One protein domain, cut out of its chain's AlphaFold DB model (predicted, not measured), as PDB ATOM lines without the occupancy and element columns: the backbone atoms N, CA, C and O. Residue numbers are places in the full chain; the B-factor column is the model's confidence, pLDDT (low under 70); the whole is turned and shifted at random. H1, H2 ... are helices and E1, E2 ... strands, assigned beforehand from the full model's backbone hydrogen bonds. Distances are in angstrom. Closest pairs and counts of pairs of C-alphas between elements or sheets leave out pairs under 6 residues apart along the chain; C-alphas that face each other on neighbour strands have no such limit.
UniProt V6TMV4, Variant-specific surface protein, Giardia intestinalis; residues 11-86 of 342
ATOM      1  N   VAL A  11     203.090 184.140 316.717       77.88
ATOM      2  CA  VAL A  11     202.419 183.224 317.651       77.88
ATOM      3  C   VAL A  11     203.066 181.846 317.583       77.88
ATOM      4  O   VAL A  11     203.166 181.242 316.516       77.88
ATOM      5  N   CYS A  12     203.470 181.335 318.742       86.81
ATOM      6  CA  CYS A  12     204.003 179.989 318.912       86.81
ATOM      7  C   CYS A  12     202.993 179.114 319.667       86.81
ATOM      8  O   CYS A  12     202.273 179.592 320.540       86.81
ATOM      9  N   THR A  13     202.939 177.819 319.353       85.50
ATOM     10  CA  THR A  13     202.073 176.844 320.037       85.50
ATOM     11  C   THR A  13     202.859 176.019 321.062       85.50
ATOM     12  O   THR A  13     204.090 176.061 321.099       85.50
ATOM     13  N   GLN A  14     202.155 175.241 321.895       83.25
ATOM     14  CA  GLN A  14     202.747 174.250 322.813       83.25
ATOM     15  C   GLN A  14     203.786 174.834 323.788       83.25
ATOM     16  O   GLN A  14     204.886 174.297 323.920       83.25
ATOM     17  N   ASN A  15     203.449 175.936 324.467       81.44
ATOM     18  CA  ASN A  15     204.311 176.553 325.486       81.44
ATOM     19  C   ASN A  15     205.682 177.026 324.957       81.44
ATOM     20  O   ASN A  15     206.662 177.149 325.699       81.44
ATOM     21  N   LYS A  16     205.765 177.302 323.655       91.00
ATOM     22  CA  LYS A  16     206.928 177.927 323.027       91.00
ATOM     23  C   LYS A  16     206.735 179.436 322.918       91.00
ATOM     24  O   LYS A  16     205.603 179.910 322.873       91.00
ATOM     25  N   LYS A  17     207.836 180.178 322.827       91.12
ATOM     26  CA  LYS A  17     207.834 181.622 322.546       91.12
ATOM     27  C   LYS A  17     208.755 181.936 321.364       91.12
ATOM     28  O   LYS A  17     209.711 181.182 321.148       91.12
ATOM     29  N   PRO A  18     208.458 182.982 320.574       92.50
ATOM     30  CA  PRO A  18     209.303 183.357 319.450       92.50
ATOM     31  C   PRO A  18     210.597 184.014 319.943       92.50
ATOM     32  O   PRO A  18     210.638 184.555 321.047       92.50
ATOM     33  N   ASN A  19     211.646 184.012 319.124       91.38
ATOM     34  CA  ASN A  19     212.775 184.927 319.318       91.38
ATOM     35  C   ASN A  19     212.394 186.367 318.965       91.38
ATOM     36  O   ASN A  19     211.376 186.607 318.314       91.38
ATOM     37  N   LYS A  20     213.248 187.328 319.332       90.25
ATOM     38  CA  LYS A  20     213.009 188.753 319.065       90.25
ATOM     39  C   LYS A  20     212.882 189.073 317.569       90.25
ATOM     40  O   LYS A  20     212.134 189.962 317.180       90.25
ATOM     41  N   ALA A  21     213.571 188.312 316.717       89.69
ATOM     42  CA  ALA A  21     213.470 188.432 315.260       89.69
ATOM     43  C   ALA A  21     212.181 187.824 314.668       89.69
ATOM     44  O   ALA A  21     211.921 187.994 313.480       89.69
ATOM     45  N   GLY A  22     211.400 187.071 315.452       88.75
ATOM     46  CA  GLY A  22     210.200 186.385 314.976       88.75
ATOM     47  C   GLY A  22     210.485 185.322 313.912       88.75
ATOM     48  O   GLY A  22     209.649 185.076 313.056       88.75
ATOM     49  N   THR A  23     211.660 184.695 313.902       89.69
ATOM     50  CA  THR A  23     212.029 183.705 312.875       89.69
ATOM     51  C   THR A  23     211.831 182.261 313.326       89.69
ATOM     52  O   THR A  23     211.668 181.379 312.484       89.69
ATOM     53  N   LYS A  24     211.864 181.986 314.639       90.31
ATOM     54  CA  LYS A  24     211.768 180.631 315.213       90.31
ATOM     55  C   LYS A  24     211.071 180.640 316.577       90.31
ATOM     56  O   LYS A  24     211.131 181.632 317.294       90.31
ATOM     57  N   CYS A  25     210.469 179.504 316.946       91.50
ATOM     58  CA  CYS A  25     209.862 179.258 318.259       91.50
ATOM     59  C   CYS A  25     210.723 178.315 319.109       91.50
ATOM     60  O   CYS A  25     211.076 177.228 318.645       91.50
ATOM     61  N   PHE A  26     210.946 178.667 320.373       92.56
ATOM     62  CA  PHE A  26     211.758 177.901 321.324       92.56
ATOM     63  C   PHE A  26     210.959 177.511 322.562       92.56
ATOM     64  O   PHE A  26     210.016 178.209 322.945       92.56
ATOM     65  N   LYS A  27     211.327 176.403 323.213       92.31
ATOM     66  CA  LYS A  27     210.770 176.025 324.518       92.31
ATOM     67  C   LYS A  27     211.184 177.081 325.541       92.31
ATOM     68  O   LYS A  27     212.351 177.178 325.909       92.31
ATOM     69  N   CYS A  28     210.219 177.871 325.995       89.06
ATOM     70  CA  CYS A  28     210.472 179.073 326.780       89.06
ATOM     71  C   CYS A  28     209.538 179.075 327.989       89.06
ATOM     72  O   CYS A  28     208.423 179.590 327.935       89.06
ATOM     73  N   GLN A  29     209.960 178.392 329.053       88.44
ATOM     74  CA  GLN A  29     209.193 178.218 330.298       88.44
ATOM     75  C   GLN A  29     209.747 179.063 331.450       88.44
ATOM     76  O   GLN A  29     209.486 178.783 332.615       88.44
ATOM     77  N   LEU A  30     210.522 180.097 331.123       90.31
ATOM     78  CA  LEU A  30     211.050 181.028 332.109       90.31
ATOM     79  C   LEU A  30     209.970 182.033 332.492       90.31
ATOM     80  O   LEU A  30     209.312 182.611 331.622       90.31
ATOM     81  N   ALA A  31     209.807 182.245 333.796       91.75
ATOM     82  CA  ALA A  31     208.913 183.266 334.314       91.75
ATOM     83  C   ALA A  31     209.288 184.637 333.734       91.75
ATOM     84  O   ALA A  31     210.466 184.985 333.653       91.75
ATOM     85  N   ASP A  32     208.265 185.387 333.318       93.50
ATOM     86  CA  ASP A  32     208.388 186.748 332.787       93.50
ATOM     87  C   ASP A  32     209.264 186.906 331.533       93.50
ATOM     88  O   ASP A  32     209.644 188.024 331.195       93.50
ATOM     89  N   CYS A  33     209.598 185.821 330.834       94.25
ATOM     90  CA  CYS A  33     210.330 185.892 329.576       94.25
ATOM     91  C   CYS A  33     209.365 186.027 328.395       94.25
ATOM     92  O   CYS A  33     208.498 185.167 328.222       94.25
ATOM     93  N   SER A  34     209.525 187.059 327.568       92.81
ATOM     94  CA  SER A  34     208.669 187.339 326.410       92.81
ATOM     95  C   SER A  34     209.179 186.658 325.139       92.81
ATOM     96  O   SER A  34     208.390 186.090 324.379       92.81
ATOM     97  N   HIS A  35     210.504 186.623 324.967       92.75
ATOM     98  CA  HIS A  35     211.179 186.041 323.812       92.75
ATOM     99  C   HIS A  35     212.354 185.164 324.232       92.75
ATOM    100  O   HIS A  35     213.124 185.533 325.115       92.75
ATOM    101  N   CYS A  36     212.534 184.026 323.563       93.94
ATOM    102  CA  CYS A  36     213.674 183.132 323.778       93.94
ATOM    103  C   CYS A  36     214.487 182.975 322.486       93.94
ATOM    104  O   CYS A  36     213.892 182.817 321.423       93.94
ATOM    105  N   ASN A  37     215.825 182.960 322.567       92.69
ATOM    106  CA  ASN A  37     216.690 182.714 321.396       92.69
ATOM    107  C   ASN A  37     217.094 181.240 321.222       92.69
ATOM    108  O   ASN A  37     217.554 180.847 320.149       92.69
ATOM    109  N   ALA A  38     216.937 180.447 322.282       93.06
ATOM    110  CA  ALA A  38     217.193 179.018 322.337       93.06
ATOM    111  C   ALA A  38     216.275 178.386 323.395       93.06
ATOM    112  O   ALA A  38     215.650 179.091 324.194       93.06
ATOM    113  N   ASP A  39     216.180 177.056 323.406       91.94
ATOM    114  CA  ASP A  39     215.414 176.342 324.429       91.94
ATOM    115  C   ASP A  39     215.977 176.679 325.823       91.94
ATOM    116  O   ASP A  39     217.133 176.390 326.121       91.94
ATOM    117  N   GLY A  40     215.161 177.319 326.664       90.38
ATOM    118  CA  GLY A  40     215.559 177.748 328.007       90.38
ATOM    119  C   GLY A  40     216.425 179.017 328.087       90.38
ATOM    120  O   GLY A  40     216.859 179.352 329.186       90.38
ATOM    121  N   VAL A  41     216.651 179.741 326.982       94.12
ATOM    122  CA  VAL A  41     217.468 180.972 326.958       94.12
ATOM    123  C   VAL A  41     216.618 182.176 326.560       94.12
ATOM    124  O   VAL A  41     216.220 182.317 325.403       94.12
ATOM    125  N   CYS A  42     216.367 183.050 327.527       95.06
ATOM    126  CA  CYS A  42     215.605 184.279 327.392       95.06
ATOM    127  C   CYS A  42     216.412 185.378 326.687       95.06
ATOM    128  O   CYS A  42     217.547 185.671 327.054       95.06
ATOM    129  N   GLU A  43     215.801 186.003 325.688       93.44
ATOM    130  CA  GLU A  43     216.347 187.122 324.914       93.44
ATOM    131  C   GLU A  43     215.692 188.456 325.296       93.44
ATOM    132  O   GLU A  43     216.316 189.509 325.172       93.44
ATOM    133  N   GLU A  44     214.451 188.426 325.790       93.56
ATOM    134  CA  GLU A  44     213.712 189.616 326.207       93.56
ATOM    135  C   GLU A  44     212.692 189.273 327.292       93.56
ATOM    136  O   GLU A  44     212.092 188.196 327.285       93.56
ATOM    137  N   CYS A  45     212.511 190.196 328.233       95.06
ATOM    138  CA  CYS A  45     211.614 190.032 329.367       95.06
ATOM    139  C   CYS A  45     210.348 190.881 329.213       95.06
ATOM    140  O   CYS A  45     210.363 191.950 328.606       95.06
ATOM    141  N   ASP A  46     209.262 190.412 329.818       92.69
ATOM    142  CA  ASP A  46     207.996 191.121 329.954       92.69
ATOM    143  C   ASP A  46     208.010 192.080 331.161       92.69
ATOM    144  O   ASP A  46     208.849 192.001 332.063       92.69
ATOM    145  N   GLY A  47     207.039 192.998 331.209       89.75
ATOM    146  CA  GLY A  47     206.747 193.783 332.416       89.75
ATOM    147  C   GLY A  47     207.851 194.757 332.844       89.75
ATOM    148  O   GLY A  47     207.993 195.027 334.035       89.75
ATOM    149  N   GLY A  48     208.654 195.260 331.898       89.38
ATOM    150  CA  GLY A  48     209.745 196.206 332.173       89.38
ATOM    151  C   GLY A  48     210.946 195.591 332.903       89.38
ATOM    152  O   GLY A  48     211.794 196.321 333.418       89.38
ATOM    153  N   LYS A  49     211.018 194.257 332.976       94.94
ATOM    154  CA  LYS A  49     212.170 193.524 333.511       94.94
ATOM    155  C   LYS A  49     213.312 193.502 332.493       94.94
ATOM    156  O   LYS A  49     213.119 193.724 331.301       94.94
ATOM    157  N   ILE A  50     214.510 193.213 332.982       95.81
ATOM    158  CA  ILE A  50     215.737 193.094 332.197       95.81
ATOM    159  C   ILE A  50     216.241 191.654 332.235       95.81
ATOM    160  O   ILE A  50     216.071 190.947 333.234       95.81
ATOM    161  N   VAL A  51     216.881 191.225 331.147       95.81
ATOM    162  CA  VAL A  51     217.493 189.895 331.063       95.81
ATOM    163  C   VAL A  51     218.726 189.871 331.962       95.81
ATOM    164  O   VAL A  51     219.670 190.635 331.750       95.81
ATOM    165  N   LYS A  52     218.707 189.001 332.972       95.44
ATOM    166  CA  LYS A  52     219.862 188.635 333.788       95.44
ATOM    167  C   LYS A  52     220.564 187.449 333.173       95.44
ATOM    168  O   LYS A  52     219.918 186.430 332.973       95.44
ATOM    169  N   THR A  53     221.867 187.568 332.957       93.69
ATOM    170  CA  THR A  53     222.703 186.499 332.413       93.69
ATOM    171  C   THR A  53     223.771 186.112 333.428       93.69
ATOM    172  O   THR A  53     224.665 186.900 333.749       93.69
ATOM    173  N   ASP A  54     223.670 184.887 333.934       89.94
ATOM    174  CA  ASP A  54     224.665 184.256 334.795       89.94
ATOM    175  C   ASP A  54     225.894 183.793 333.980       89.94
ATOM    176  O   ASP A  54     225.894 183.766 332.746       89.94
ATOM    177  N   LYS A  55     226.992 183.437 334.658       85.25
ATOM    178  CA  LYS A  55     228.259 183.062 333.989       85.25
ATOM    179  C   LYS A  55     228.201 181.761 333.203       85.25
ATOM    180  O   LYS A  55     228.935 181.600 332.231       85.25
ATOM    181  N   ASP A  56     227.333 180.853 333.615       87.44
ATOM    182  CA  ASP A  56     227.003 179.629 332.889       87.44
ATOM    183  C   ASP A  56     226.075 179.888 331.686       87.44
ATOM    184  O   ASP A  56     225.692 178.951 330.990       87.44
ATOM    185  N   LYS A  57     225.790 181.168 331.393       88.25
ATOM    186  CA  LYS A  57     224.898 181.664 330.337       88.25
ATOM    187  C   LYS A  57     223.421 181.393 330.611       88.25
ATOM    188  O   LYS A  57     222.601 181.577 329.711       88.25
ATOM    189  N   THR A  58     223.068 181.003 331.834       90.88
ATOM    190  CA  THR A  58     221.668 180.876 332.232       90.88
ATOM    191  C   THR A  58     221.038 182.258 332.294       90.88
ATOM    192  O   THR A  58     221.619 183.200 332.835       90.88
ATOM    193  N   THR A  59     219.849 182.392 331.722       95.00
ATOM    194  CA  THR A  59     219.134 183.668 331.671       95.00
ATOM    195  C   THR A  59     217.917 183.649 332.578       95.00
ATOM    196  O   THR A  59     217.202 182.653 332.607       95.00
ATOM    197  N   THR A  60     217.626 184.752 333.255       95.38
ATOM    198  CA  THR A  60     216.388 184.962 334.022       95.38
ATOM    199  C   THR A  60     215.884 186.390 333.825       95.38
ATOM    200  O   THR A  60     216.604 187.233 333.296       95.38
ATOM    201  N   CYS A  61     214.650 186.681 334.230       95.69
ATOM    202  CA  CYS A  61     214.084 188.025 334.157       95.69
ATOM    203  C   CYS A  61     214.021 188.651 335.547       95.69
ATOM    204  O   CYS A  61     213.381 188.117 336.452       95.69
ATOM    205  N   VAL A  62     214.686 189.793 335.716       96.25
ATOM    206  CA  VAL A  62     214.760 190.517 336.991       96.25
ATOM    207  C   VAL A  62     214.448 191.990 336.783       96.25
ATOM    208  O   VAL A  62     214.600 192.522 335.688       96.25
ATOM    209  N   THR A  63     214.018 192.687 337.826       95.94
ATOM    210  CA  THR A  63     213.957 194.152 337.792       95.94
ATOM    211  C   THR A  63     215.358 194.745 337.929       95.94
ATOM    212  O   THR A  63     216.276 194.114 338.457       95.94
ATOM    213  N   GLU A  64     215.526 196.000 337.523       93.81
ATOM    214  CA  GLU A  64     216.775 196.740 337.737       93.81
ATOM    215  C   GLU A  64     217.169 196.775 339.224       93.81
ATOM    216  O   GLU A  64     218.315 196.517 339.582       93.81
ATOM    217  N   ALA A  65     216.189 196.976 340.111       94.06
ATOM    218  CA  ALA A  65     216.405 196.967 341.555       94.06
ATOM    219  C   ALA A  65     216.846 195.593 342.090       94.06
ATOM    220  O   ALA A  65     217.623 195.530 343.041       94.06
ATOM    221  N   GLN A  66     216.353 194.497 341.508       95.00
ATOM    222  CA  GLN A  66     216.808 193.147 341.846       95.00
ATOM    223  C   GLN A  66     218.232 192.900 341.345       95.00
ATOM    224  O   GLN A  66     219.023 192.321 342.081       95.00
ATOM    225  N   CYS A  67     218.575 193.376 340.143       94.69
ATOM    226  CA  CYS A  67     219.927 193.257 339.603       94.69
ATOM    227  C   CYS A  67     220.966 193.956 340.488       94.69
ATOM    228  O   CYS A  67     221.939 193.337 340.897       94.69
ATOM    229  N   THR A  68     220.728 195.218 340.853       91.81
ATOM    230  CA  THR A  68     221.663 196.011 341.672       91.81
ATOM    231  C   THR A  68     221.830 195.461 343.092       91.81
ATOM    232  O   THR A  68     222.853 195.688 343.729       91.81
ATOM    233  N   LYS A  69     220.828 194.735 343.608       91.81
ATOM    234  CA  LYS A  69     220.903 194.050 344.910       91.81
ATOM    235  C   LYS A  69     221.551 192.668 344.828       91.81
ATOM    236  O   LYS A  69     221.932 192.130 345.864       91.81
ATOM    237  N   ALA A  70     221.633 192.073 343.640       91.75
ATOM    238  CA  ALA A  70     222.227 190.760 343.460       91.75
ATOM    239  C   ALA A  70     223.757 190.867 343.514       91.75
ATOM    240  O   ALA A  70     224.379 191.550 342.702       91.75
ATOM    241  N   GLU A  71     224.373 190.168 344.468       90.81
ATOM    242  CA  GLU A  71     225.828 190.144 344.594       90.81
ATOM    243  C   GLU A  71     226.487 189.571 343.336       90.81
ATOM    244  O   GLU A  71     226.139 188.488 342.860       90.81
ATOM    245  N   GLY A  72     227.492 190.276 342.828       91.69
ATOM    246  CA  GLY A  72     228.235 189.878 341.643       91.69
ATOM    247  C   GLY A  72     227.517 190.186 340.332       91.69
ATOM    248  O   GLY A  72     227.882 189.588 339.322       91.69
ATOM    249  N   PHE A  73     226.541 191.100 340.327       93.94
ATOM    250  CA  PHE A  73     225.855 191.571 339.124       93.94
ATOM    251  C   PHE A  73     225.868 193.094 339.010       93.94
ATOM    252  O   PHE A  73     225.996 193.813 340.000       93.94
ATOM    253  N   PHE A  74     225.731 193.584 337.781       94.50
ATOM    254  CA  PHE A  74     225.593 195.002 337.479       94.50
ATOM    255  C   PHE A  74     224.642 195.216 336.300       94.50
ATOM    256  O   PHE A  74     224.458 194.344 335.449       94.50
ATOM    257  N   VAL A  75     224.038 196.402 336.248       94.50
ATOM    258  CA  VAL A  75     223.179 196.810 335.136       94.50
ATOM    259  C   VAL A  75     224.059 197.380 334.028       94.50
ATOM    260  O   VAL A  75     224.780 198.354 334.244       94.50
ATOM    261  N   LYS A  76     224.000 196.787 332.839       93.69
ATOM    262  CA  LYS A  76     224.737 197.237 331.659       93.69
ATOM    263  C   LYS A  76     223.813 197.932 330.671       93.69
ATOM    264  O   LYS A  76     222.718 197.452 330.398       93.69
ATOM    265  N   GLY A  77     224.324 199.001 330.061       87.19
ATOM    266  CA  GLY A  77     223.637 199.756 329.015       87.19
ATOM    267  C   GLY A  77     222.681 200.811 329.573       87.19
ATOM    268  O   GLY A  77     222.129 200.658 330.658       87.19
ATOM    269  N   SER A  78     222.496 201.901 328.824       78.06
ATOM    270  CA  SER A  78     221.624 203.014 329.234       78.06
ATOM    271  C   SER A  78     220.194 202.878 328.702       78.06
ATOM    272  O   SER A  78     219.246 203.161 329.428       78.06
ATOM    273  N   ASN A  79     220.040 202.413 327.453       76.75
ATOM    274  CA  ASN A  79     218.745 202.306 326.762       76.75
ATOM    275  C   ASN A  79     218.220 200.864 326.734       76.75
ATOM    276  O   ASN A  79     217.068 200.616 327.071       76.75
ATOM    277  N   THR A  80     219.080 199.906 326.380       83.81
ATOM    278  CA  THR A  80     218.771 198.470 326.421       83.81
ATOM    279  C   THR A  80     219.497 197.869 327.612       83.81
ATOM    280  O   THR A  80     220.666 197.496 327.506       83.81
ATOM    281  N   LYS A  81     218.828 197.867 328.766       93.06
ATOM    282  CA  LYS A  81     219.420 197.425 330.027       93.06
ATOM    283  C   LYS A  81     219.454 195.900 330.110       93.06
ATOM    284  O   LYS A  81     218.444 195.241 329.872       93.06
ATOM    285  N   THR A  82     220.593 195.350 330.504       94.00
ATOM    286  CA  THR A  82     220.750 193.937 330.876       94.00
ATOM    287  C   THR A  82     221.393 193.834 332.252       94.00
ATOM    288  O   THR A  82     222.030 194.775 332.721       94.00
ATOM    289  N   CYS A  83     221.203 192.705 332.927       95.69
ATOM    290  CA  CYS A  83     221.845 192.416 334.200       95.69
ATOM    291  C   CYS A  83     222.971 191.399 333.976       95.69
ATOM    292  O   CYS A  83     222.713 190.220 333.736       95.69
ATOM    293  N   GLU A  84     224.222 191.846 334.004       93.38
ATOM    294  CA  GLU A  84     225.382 191.004 333.696       93.38
ATOM    295  C   GLU A  84     226.174 190.652 334.954       93.38
ATOM    296  O   GLU A  84     226.299 191.454 335.880       93.38
ATOM    297  N   ALA A  85     226.724 189.439 334.982       93.25
ATOM    298  CA  ALA A  85     227.628 189.017 336.042       93.25
ATOM    299  C   ALA A  85     228.967 189.778 335.981       93.25
ATOM    300  O   ALA A  85     229.537 189.996 334.910       93.25
ATOM    301  N   CYS A  86     229.531 190.104 337.144       92.69
ATOM    302  CA  CYS A  86     230.887 190.629 337.279       92.69
ATOM    303  C   CYS A  86     231.921 189.641 336.726       92.69
ATOM    304  O   CYS A  86     231.753 188.431 336.857       92.69
TER     305      CYS A  86
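What this domain is: This is residues 11 to 86 of the 342 residues of the protein "Variant-specific surface protein" of Giardia intestinalis (UniProt V6TMV4). A small, strongly twisted and curled sheet, E6 E5 E8 E7, with the short helix H1 on it, makes one end of the domain, and two hairpins continue from it in a row: E3 and E4 next to E5 and E6, then E1 and E2 at the other end. The 76 printed residues have one named helix and eight named strands, in the order E1 E2 E3 E4 E5 E6 H1 E7 E8. The four-stranded sheet is mixed; the class is mostly strand. The whole is compact, with a radius of gyration of the C-alphas of 12.3 A and spans of 36 by 25 by 17 A.

Where its parts are: In the largest sheet, E6 is residues 59 to 62, E5 50 to 53, E8 82 to 85 and E7 73 to 76; C-alpha 85 is at (227.628, 189.017, 336.042). H1 is residues 64 to 69, 8.7 A long. E3, residues 33 to 38, is 12.1 A long and E4, 41 to 45, 11.1 A. E1 is 16 to 18, with C-alpha 16 at (206.928, 177.927, 323.027), and E2 is 25 to 27.

How they stand to each other: E5 and E8 are parallel at 23 degrees, with N 83 and O 51 2.8 A apart. E5 and E6 form a hairpin, with N 52 and O 60 at 2.8 A, and so do E7 and E8, with N 76 and O 82 at 2.8 A. E6, H1 and E7 make a split strand-helix-strand unit, two strands of one sheet joined through a helix, with E5 and E8 between them in the sheet, and its crossover is right-handed. In H1 every O i to N i+4 pair is within hydrogen-bond range; its C-alpha 68 is 5.8 A from that of Phe 74. The closest C-alphas of E4 and E6, Cys 42 and Thr 59, are 5.6 A apart. In the hairpin E3 and E4, N 34 and O 44 are 2.8 A apart. The closest C-alphas of E1 and E3, Pro 18 and His 35, are 5.5 A apart. In the hairpin E1 and E2, N 17 and O 26 are 2.9 A apart. E1 and H1 are apart.

The domain as a whole: The C-alphas farthest apart, Thr 13 and Glu 71, are 36.7 A apart. The printed part has no cut and no long link. No printed residue is under 70 in pLDDT.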